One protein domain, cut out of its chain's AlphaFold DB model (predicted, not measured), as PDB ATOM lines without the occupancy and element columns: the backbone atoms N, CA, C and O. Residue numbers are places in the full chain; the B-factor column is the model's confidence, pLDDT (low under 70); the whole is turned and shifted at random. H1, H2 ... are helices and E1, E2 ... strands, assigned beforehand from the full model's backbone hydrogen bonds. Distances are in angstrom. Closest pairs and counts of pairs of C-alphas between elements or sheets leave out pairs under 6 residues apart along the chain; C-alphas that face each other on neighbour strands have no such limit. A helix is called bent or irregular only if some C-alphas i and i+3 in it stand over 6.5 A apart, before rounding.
ATOM      1  N   GLN A  10      -2.731 -17.772 -23.915       84.69
ATOM      2  CA  GLN A  10      -3.174 -18.900 -23.097       84.69
ATOM      3  C   GLN A  10      -2.146 -20.048 -23.165       84.69
ATOM      4  O   GLN A  10      -1.697 -20.391 -24.260       84.69
ATOM      5  N   PRO A  11      -1.782 -20.678 -22.031       84.50
ATOM      6  CA  PRO A  11      -0.931 -21.863 -22.060       84.50
ATOM      7  C   PRO A  11      -1.641 -23.023 -22.767       84.50
ATOM      8  O   PRO A  11      -2.860 -23.165 -22.673       84.50
ATOM      9  N   GLU A  12      -0.873 -23.919 -23.391       84.50
ATOM     10  CA  GLU A  12      -1.415 -25.128 -24.038       84.50
ATOM     11  C   GLU A  12      -2.238 -25.996 -23.077       84.50
ATOM     12  O   GLU A  12      -3.211 -26.642 -23.467       84.50
ATOM     13  N   LYS A  13      -1.849 -26.009 -21.798       84.50
ATOM     14  CA  LYS A  13      -2.548 -26.721 -20.737       84.50
ATOM     15  C   LYS A  13      -2.689 -25.827 -19.519       84.50
ATOM     16  O   LYS A  13      -1.693 -25.445 -18.912       84.50
ATOM     17  N   TRP A  14      -3.933 -25.577 -19.129       84.62
ATOM     18  CA  TRP A  14      -4.232 -24.875 -17.890       84.62
ATOM     19  C   TRP A  14      -4.030 -25.784 -16.671       84.62
ATOM     20  O   TRP A  14      -4.523 -26.916 -16.633       84.62
ATOM     21  N   VAL A  15      -3.337 -25.276 -15.657       88.44
ATOM     22  CA  VAL A  15      -3.129 -25.935 -14.364       88.44
ATOM     23  C   VAL A  15      -3.886 -25.173 -13.280       88.44
ATOM     24  O   VAL A  15      -3.607 -24.008 -13.020       88.44
ATOM     25  N   ASN A  16      -4.831 -25.834 -12.609       89.94
ATOM     26  CA  ASN A  16      -5.480 -25.272 -11.426       89.94
ATOM     27  C   ASN A  16      -4.648 -25.589 -10.177       89.94
ATOM     28  O   ASN A  16      -4.265 -26.738  -9.959       89.94
ATOM     29  N   VAL A  17      -4.399 -24.573  -9.353       90.75
ATOM     30  CA  VAL A  17      -3.733 -24.698  -8.053       90.75
ATOM     31  C   VAL A  17      -4.638 -24.072  -6.998       90.75
ATOM     32  O   VAL A  17      -5.067 -22.930  -7.151       90.75
ATOM     33  N   GLY A  18      -4.935 -24.808  -5.927       90.19
ATOM     34  CA  GLY A  18      -5.884 -24.366  -4.904       90.19
ATOM     35  C   GLY A  18      -7.347 -24.450  -5.352       90.19
ATOM     36  O   GLY A  18      -7.687 -25.175  -6.288       90.19
ATOM     37  N   GLU A  19      -8.217 -23.739  -4.637       91.69
ATOM     38  CA  GLU A  19      -9.652 -23.689  -4.924       91.69
ATOM     39  C   GLU A  19      -9.926 -22.891  -6.204       91.69
ATOM     40  O   GLU A  19      -9.359 -21.823  -6.428       91.69
ATOM     41  N   PHE A  20     -10.810 -23.406  -7.052       89.62
ATOM     42  CA  PHE A  20     -11.236 -22.728  -8.266       89.62
ATOM     43  C   PHE A  20     -12.727 -22.945  -8.488       89.62
ATOM     44  O   PHE A  20     -13.291 -23.961  -8.082       89.62
ATOM     45  N   HIS A  21     -13.347 -21.990  -9.168       87.12
ATOM     46  CA  HIS A  21     -14.756 -22.043  -9.521       87.12
ATOM     47  C   HIS A  21     -14.913 -21.935 -11.031       87.12
ATOM     48  O   HIS A  21     -14.346 -21.044 -11.664       87.12
ATOM     49  N   VAL A  22     -15.696 -22.851 -11.593       84.12
ATOM     50  CA  VAL A  22     -16.084 -22.823 -13.001       84.12
ATOM     51  C   VAL A  22     -17.434 -22.126 -13.101       84.12
ATOM     52  O   VAL A  22     -18.421 -22.575 -12.520       84.12
ATOM     53  N   ILE A  23     -17.467 -21.019 -13.830       79.50
ATOM     54  CA  ILE A  23     -18.685 -20.310 -14.202       79.50
ATOM     55  C   ILE A  23     -19.022 -20.748 -15.621       79.50
ATOM     56  O   ILE A  23     -18.240 -20.536 -16.548       79.50
ATOM     57  N   SER A  24     -20.177 -21.393 -15.783       75.25
ATOM     58  CA  SER A  24     -20.566 -21.929 -17.082       75.25
ATOM     59  C   SER A  24     -20.749 -20.819 -18.115       75.25
ATOM     60  O   SER A  24     -21.346 -19.782 -17.827       75.25
ATOM     61  N   ALA A  25     -20.306 -21.077 -19.346       68.31
ATOM     62  CA  ALA A  25     -20.600 -20.229 -20.499       68.31
ATOM     63  C   ALA A  25     -22.099 -20.180 -20.848       68.31
ATOM     64  O   ALA A  25     -22.547 -19.287 -21.570       68.31
ATOM     65  N   ASN A  26     -22.891 -21.131 -20.344       68.50
ATOM     66  CA  ASN A  26     -24.332 -21.154 -20.539       68.50
ATOM     67  C   ASN A  26     -25.009 -20.165 -19.590       68.50
ATOM     68  O   ASN A  26     -24.937 -20.298 -18.371       68.50
ATOM     69  N   ALA A  27     -25.740 -19.212 -20.171       59.31
ATOM     70  CA  ALA A  27     -26.357 -18.098 -19.458       59.31
ATOM     71  C   ALA A  27     -27.342 -18.458 -18.342       59.31
ATOM     72  O   ALA A  27     -27.628 -17.588 -17.522       59.31
ATOM     73  N   GLY A  28     -27.840 -19.698 -18.277       64.12
ATOM     74  CA  GLY A  28     -28.869 -20.089 -17.314       64.12
ATOM     75  C   GLY A  28     -29.991 -19.042 -17.218       64.12
ATOM     76  O   GLY A  28     -30.352 -18.413 -18.210       64.12
ATOM     77  N   GLU A  29     -30.500 -18.809 -16.007       59.34
ATOM     78  CA  GLU A  29     -31.458 -17.733 -15.693       59.34
ATOM     79  C   GLU A  29     -30.772 -16.422 -15.264       59.34
ATOM     80  O   GLU A  29     -31.331 -15.621 -14.513       59.34
ATOM     81  N   TRP A  30     -29.524 -16.187 -15.672       63.19
ATOM     82  CA  TRP A  30     -28.818 -14.983 -15.252       63.19
ATOM     83  C   TRP A  30     -29.420 -13.773 -15.965       63.19
ATOM     84  O   TRP A  30     -29.494 -13.723 -17.194       63.19
ATOM     85  N   GLY A  31     -29.818 -12.756 -15.201       61.62
ATOM     86  CA  GLY A  31     -30.255 -11.491 -15.784       61.62
ATOM     87  C   GLY A  31     -29.155 -10.885 -16.665       61.62
ATOM     88  O   GLY A  31     -27.976 -10.932 -16.312       61.62
ATOM     89  N   HIS A  32     -29.530 -10.261 -17.788       60.06
ATOM     90  CA  HIS A  32     -28.602  -9.650 -18.759       60.06
ATOM     91  C   HIS A  32     -27.554  -8.701 -18.144       60.06
ATOM     92  O   HIS A  32     -26.497  -8.480 -18.732       60.06
ATOM     93  N   HIS A  33     -27.843  -8.130 -16.974       60.00
ATOM     94  CA  HIS A  33     -26.922  -7.269 -16.238       60.00
ATOM     95  C   HIS A  33     -25.765  -8.041 -15.589       60.00
ATOM     96  O   HIS A  33     -24.642  -7.558 -15.627       60.00
ATOM     97  N   ALA A  34     -26.001  -9.250 -15.070       60.84
ATOM     98  CA  ALA A  34     -24.966 -10.054 -14.415       60.84
ATOM     99  C   ALA A  34     -23.876 -10.508 -15.402       60.84
ATOM    100  O   ALA A  34     -22.692 -10.515 -15.073       60.84
ATOM    101  N   TRP A  35     -24.260 -10.790 -16.649       61.03
ATOM    102  CA  TRP A  35     -23.330 -11.176 -17.715       61.03
ATOM    103  C   TRP A  35     -22.366 -10.065 -18.142       61.03
ATOM    104  O   TRP A  35     -21.274 -10.356 -18.630       61.03
ATOM    105  N   LYS A  36     -22.741  -8.794 -17.964       60.75
ATOM    106  CA  LYS A  36     -21.850  -7.673 -18.292       60.75
ATOM    107  C   LYS A  36     -20.682  -7.552 -17.316       60.75
ATOM    108  O   LYS A  36     -19.605  -7.157 -17.744       60.75
ATOM    109  N   GLU A  37     -20.898  -7.903 -16.051       64.06
ATOM    110  CA  GLU A  37     -19.906  -7.744 -14.978       64.06
ATOM    111  C   GLU A  37     -18.888  -8.890 -14.943       64.06
ATOM    112  O   GLU A  37     -17.721  -8.691 -14.622       64.06
ATOM    113  N   VAL A  38     -19.333 -10.098 -15.290       62.94
ATOM    114  CA  VAL A  38     -18.518 -11.319 -15.225       62.94
ATOM    115  C   VAL A  38     -17.759 -11.557 -16.543       62.94
ATOM    116  O   VAL A  38     -16.700 -12.183 -16.571       62.94
ATOM    117  N   GLY A  39     -18.232 -10.954 -17.639       61.09
ATOM    118  CA  GLY A  39     -17.672 -11.126 -18.977       61.09
ATOM    119  C   GLY A  39     -18.104 -12.449 -19.611       61.09
ATOM    120  O   GLY A  39     -18.739 -13.286 -18.978       61.09
ATOM    121  N   GLN A  40     -17.776 -12.640 -20.888       59.84
ATOM    122  CA  GLN A  40     -17.933 -13.936 -21.553       59.84
ATOM    123  C   GLN A  40     -16.560 -14.564 -21.762       59.84
ATOM    124  O   GLN A  40     -15.598 -13.855 -22.068       59.84
ATOM    125  N   GLY A  41     -16.461 -15.882 -21.589       57.12
ATOM    126  CA  GLY A  41     -15.275 -16.618 -22.013       57.12
ATOM    127  C   GLY A  41     -15.076 -16.461 -23.521       57.12
ATOM    128  O   GLY A  41     -16.039 -16.472 -24.296       57.12
ATOM    129  N   TYR A  42     -13.828 -16.287 -23.955       53.34
ATOM    130  CA  TYR A  42     -13.511 -16.287 -25.381       53.34
ATOM    131  C   TYR A  42     -13.938 -17.634 -25.996       53.34
ATOM    132  O   TYR A  42     -13.799 -18.683 -25.370       53.34
ATOM    133  N   ALA A  43     -14.512 -17.593 -27.203       57.94
ATOM    134  CA  ALA A  43     -15.031 -18.762 -27.925       57.94
ATOM    135  C   ALA A  43     -16.125 -19.583 -27.199       57.94
ATOM    136  O   ALA A  43     -16.339 -20.745 -27.533       57.94
ATOM    137  N   GLY A  44     -16.843 -18.994 -26.233       59.72
ATOM    138  CA  GLY A  44     -17.939 -19.677 -25.533       59.72
ATOM    139  C   GLY A  44     -17.475 -20.757 -24.553       59.72
ATOM    140  O   GLY A  44     -18.266 -21.620 -24.182       59.72
ATOM    141  N   GLY A  45     -16.200 -20.727 -24.150       68.44
ATOM    142  CA  GLY A  45     -15.681 -21.571 -23.078       68.44
ATOM    143  C   GLY A  45     -16.127 -21.090 -21.697       68.44
ATOM    144  O   GLY A  45     -16.384 -19.900 -21.494       68.44
ATOM    145  N   ASP A  46     -16.208 -22.022 -20.747       76.50
ATOM    146  CA  ASP A  46     -16.468 -21.701 -19.343       76.50
ATOM    147  C   ASP A  46     -15.403 -20.739 -18.796       76.50
ATOM    148  O   ASP A  46     -14.228 -20.789 -19.172       76.50
ATOM    149  N   GLN A  47     -15.806 -19.866 -17.879       79.50
ATOM    150  CA  GLN A  47     -14.875 -18.998 -17.174       79.50
ATOM    151  C   GLN A  47     -14.366 -19.673 -15.908       79.50
ATOM    152  O   GLN A  47     -15.113 -20.329 -15.185       79.50
ATOM    153  N   ILE A  48     -13.084 -19.474 -15.616       80.69
ATOM    154  CA  ILE A  48     -12.436 -20.048 -14.441       80.69
ATOM    155  C   ILE A  48     -11.996 -18.905 -13.533       80.69
ATOM    156  O   ILE A  48     -11.104 -18.130 -13.876       80.69
ATOM    157  N   LEU A  49     -12.610 -18.824 -12.353       84.25
ATOM    158  CA  LEU A  49     -12.101 -18.019 -11.249       84.25
ATOM    159  C   LEU A  49     -11.113 -18.878 -10.462       84.25
ATOM    160  O   LEU A  49     -11.509 -19.793  -9.739       84.25
ATOM    161  N   GLY A  50      -9.825 -18.608 -10.656       86.06
ATOM    162  CA  GLY A  50      -8.728 -19.311  -9.998       86.06
ATOM    163  C   GLY A  50      -7.957 -18.430  -9.019       86.06
ATOM    164  O   GLY A  50      -8.194 -17.227  -8.894       86.06
ATOM    165  N   THR A  51      -7.000 -19.050  -8.341       91.50
ATOM    166  CA  THR A  51      -6.109 -18.387  -7.387       91.50
ATOM    167  C   THR A  51      -4.948 -17.659  -8.078       91.50
ATOM    168  O   THR A  51      -4.681 -17.847  -9.270       91.50
ATOM    169  N   ARG A  52      -4.209 -16.843  -7.314       90.25
ATOM    170  CA  ARG A  52      -2.948 -16.245  -7.781       90.25
ATOM    171  C   ARG A  52      -1.912 -17.324  -8.097       90.25
ATOM    172  O   ARG A  52      -1.203 -17.206  -9.087       90.25
ATOM    173  N   GLU A  53      -1.865 -18.381  -7.301       92.25
ATOM    174  CA  GLU A  53      -0.947 -19.506  -7.462       92.25
ATOM    175  C   GLU A  53      -1.222 -20.254  -8.771       92.25
ATOM    176  O   GLU A  53      -0.289 -20.654  -9.465       92.25
ATOM    177  N   ALA A  54      -2.498 -20.389  -9.156       91.00
ATOM    178  CA  ALA A  54      -2.869 -20.925 -10.461       91.00
ATOM    179  C   ALA A  54      -2.381 -20.004 -11.590       91.00
ATOM    180  O   ALA A  54      -1.806 -20.480 -12.565       91.00
ATOM    181  N   GLN A  55      -2.548 -18.685 -11.462       90.31
ATOM    182  CA  GLN A  55      -2.045 -17.738 -12.465       90.31
ATOM    183  C   GLN A  55      -0.520 -17.815 -12.613       90.31
ATOM    184  O   GLN A  55      -0.016 -17.877 -13.730       90.31
ATOM    185  N   GLU A  56       0.220 -17.881 -11.507       92.31
ATOM    186  CA  GLU A  56       1.681 -18.008 -11.520       92.31
ATOM    187  C   GLU A  56       2.151 -19.364 -12.067       92.31
ATOM    188  O   GLU A  56       3.160 -19.418 -12.764       92.31
ATOM    189  N   ALA A  57       1.416 -20.456 -11.834       91.62
ATOM    190  CA  ALA A  57       1.736 -21.760 -12.419       91.62
ATOM    191  C   ALA A  57       1.575 -21.784 -13.951       91.62
ATOM    192  O   ALA A  57       2.297 -22.510 -14.632       91.62
ATOM    193  N   ASN A  58       0.640 -20.995 -14.488       90.69
ATOM    194  CA  ASN A  58       0.321 -20.954 -15.917       90.69
ATOM    195  C   ASN A  58       1.125 -19.897 -16.682       90.69
ATOM    196  O   ASN A  58       1.622 -20.160 -17.773       90.69
ATOM    197  N   TYR A  59       1.256 -18.705 -16.108       89.75
ATOM    198  CA  TYR A  59       1.889 -17.555 -16.747       89.75
ATOM    199  C   TYR A  59       3.256 -17.215 -16.140       89.75
ATOM    200  O   TYR A  59       3.939 -16.320 -16.632       89.75
ATOM    201  N   GLY A  60       3.687 -17.886 -15.075       90.19
ATOM    202  CA  GLY A  60       4.875 -17.493 -14.321       90.19
ATOM    203  C   GLY A  60       4.663 -16.220 -13.498       90.19
ATOM    204  O   GLY A  60       3.589 -15.614 -13.486       90.19
TER     205      GLY A  60
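What this domain is: This is residues 10 to 60 of the 163 residues of an uncharacterized protein of Glutamicibacter sp. BW80 (UniProt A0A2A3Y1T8). A short two-stranded ladder of E1 and E2 forms the middle of a long, loose model, with H2 at one end and H1 in a wide loop toward the other. The loop leaves E1, and its residues 28 to 34 stick out, of which 32 to 34 belong to H1; the backbone then folds back to E2, while the stretch before E1 passes beside H2. The printed part has 51 residues, with two named strands and two named helices in the order E1, H1, E2, H2; the sheet has the order E1 - E2 and is antiparallel. The class is mixed, helices and strands, with under half of the residues, 21 of 51, in named elements. The whole is loose, with a radius of gyration of the C-alphas of 12.4 A, and elongated, spanning 35 by 21 by 14 A.

Where its parts are: The printed part begins at Gln 10, whose C-alpha is at (-3.174, -18.900, -23.097). E1 is residues 21 to 23, 6.4 A from first to last C-alpha, and begins with C-alpha 21 at (-14.756, -22.043, -9.521). H1 is residues 32 to 38 and measures 10.8 A, from C-alpha 32 at (-28.602, -9.650, -18.759). E2 is residues 47 to 49, 6.6 A long. H2, the longest helix by residues, is residues 52 to 59 and measures 10.3 A, ending with C-alpha 59 at (1.889, -17.555, -16.747).

How they stand to each other: E1 and E2 are antiparallel neighbours, with 152 degrees between their N-to-C directions. The C-alphas of Val 22 and Ile 48 face each other at 4.8 A. N 23 and O 47 are within hydrogen-bond range at 2.8 A, and N 49 and O 21 at 2.9 A. H2 follows E2 by a tight link of 2 residues. E1 and H2 are apart. H1 and H2 are apart. In H2 every O i to N i+4 pair is within hydrogen-bond range; in H1 1 of 3 such pairs is, beside 2 of 4 O i to N i+3 pairs. Neither helix is bent.

The domain as a whole: The two C-alphas farthest apart are those of Glu 29 and Gly 60, at 36.4 A, while the first and last printed C-alphas, of Gln 10 and Gly 60, are 12.0 A apart. The printed part has no cut. The links from E1 to H1 and from H1 to E2 are short, with 8 residues each, and no link is long. The mean pLDDT of the printed part is 76.4; residues 25 to 45 are under 70, and H1 has a mean of 61 against 91 for H2.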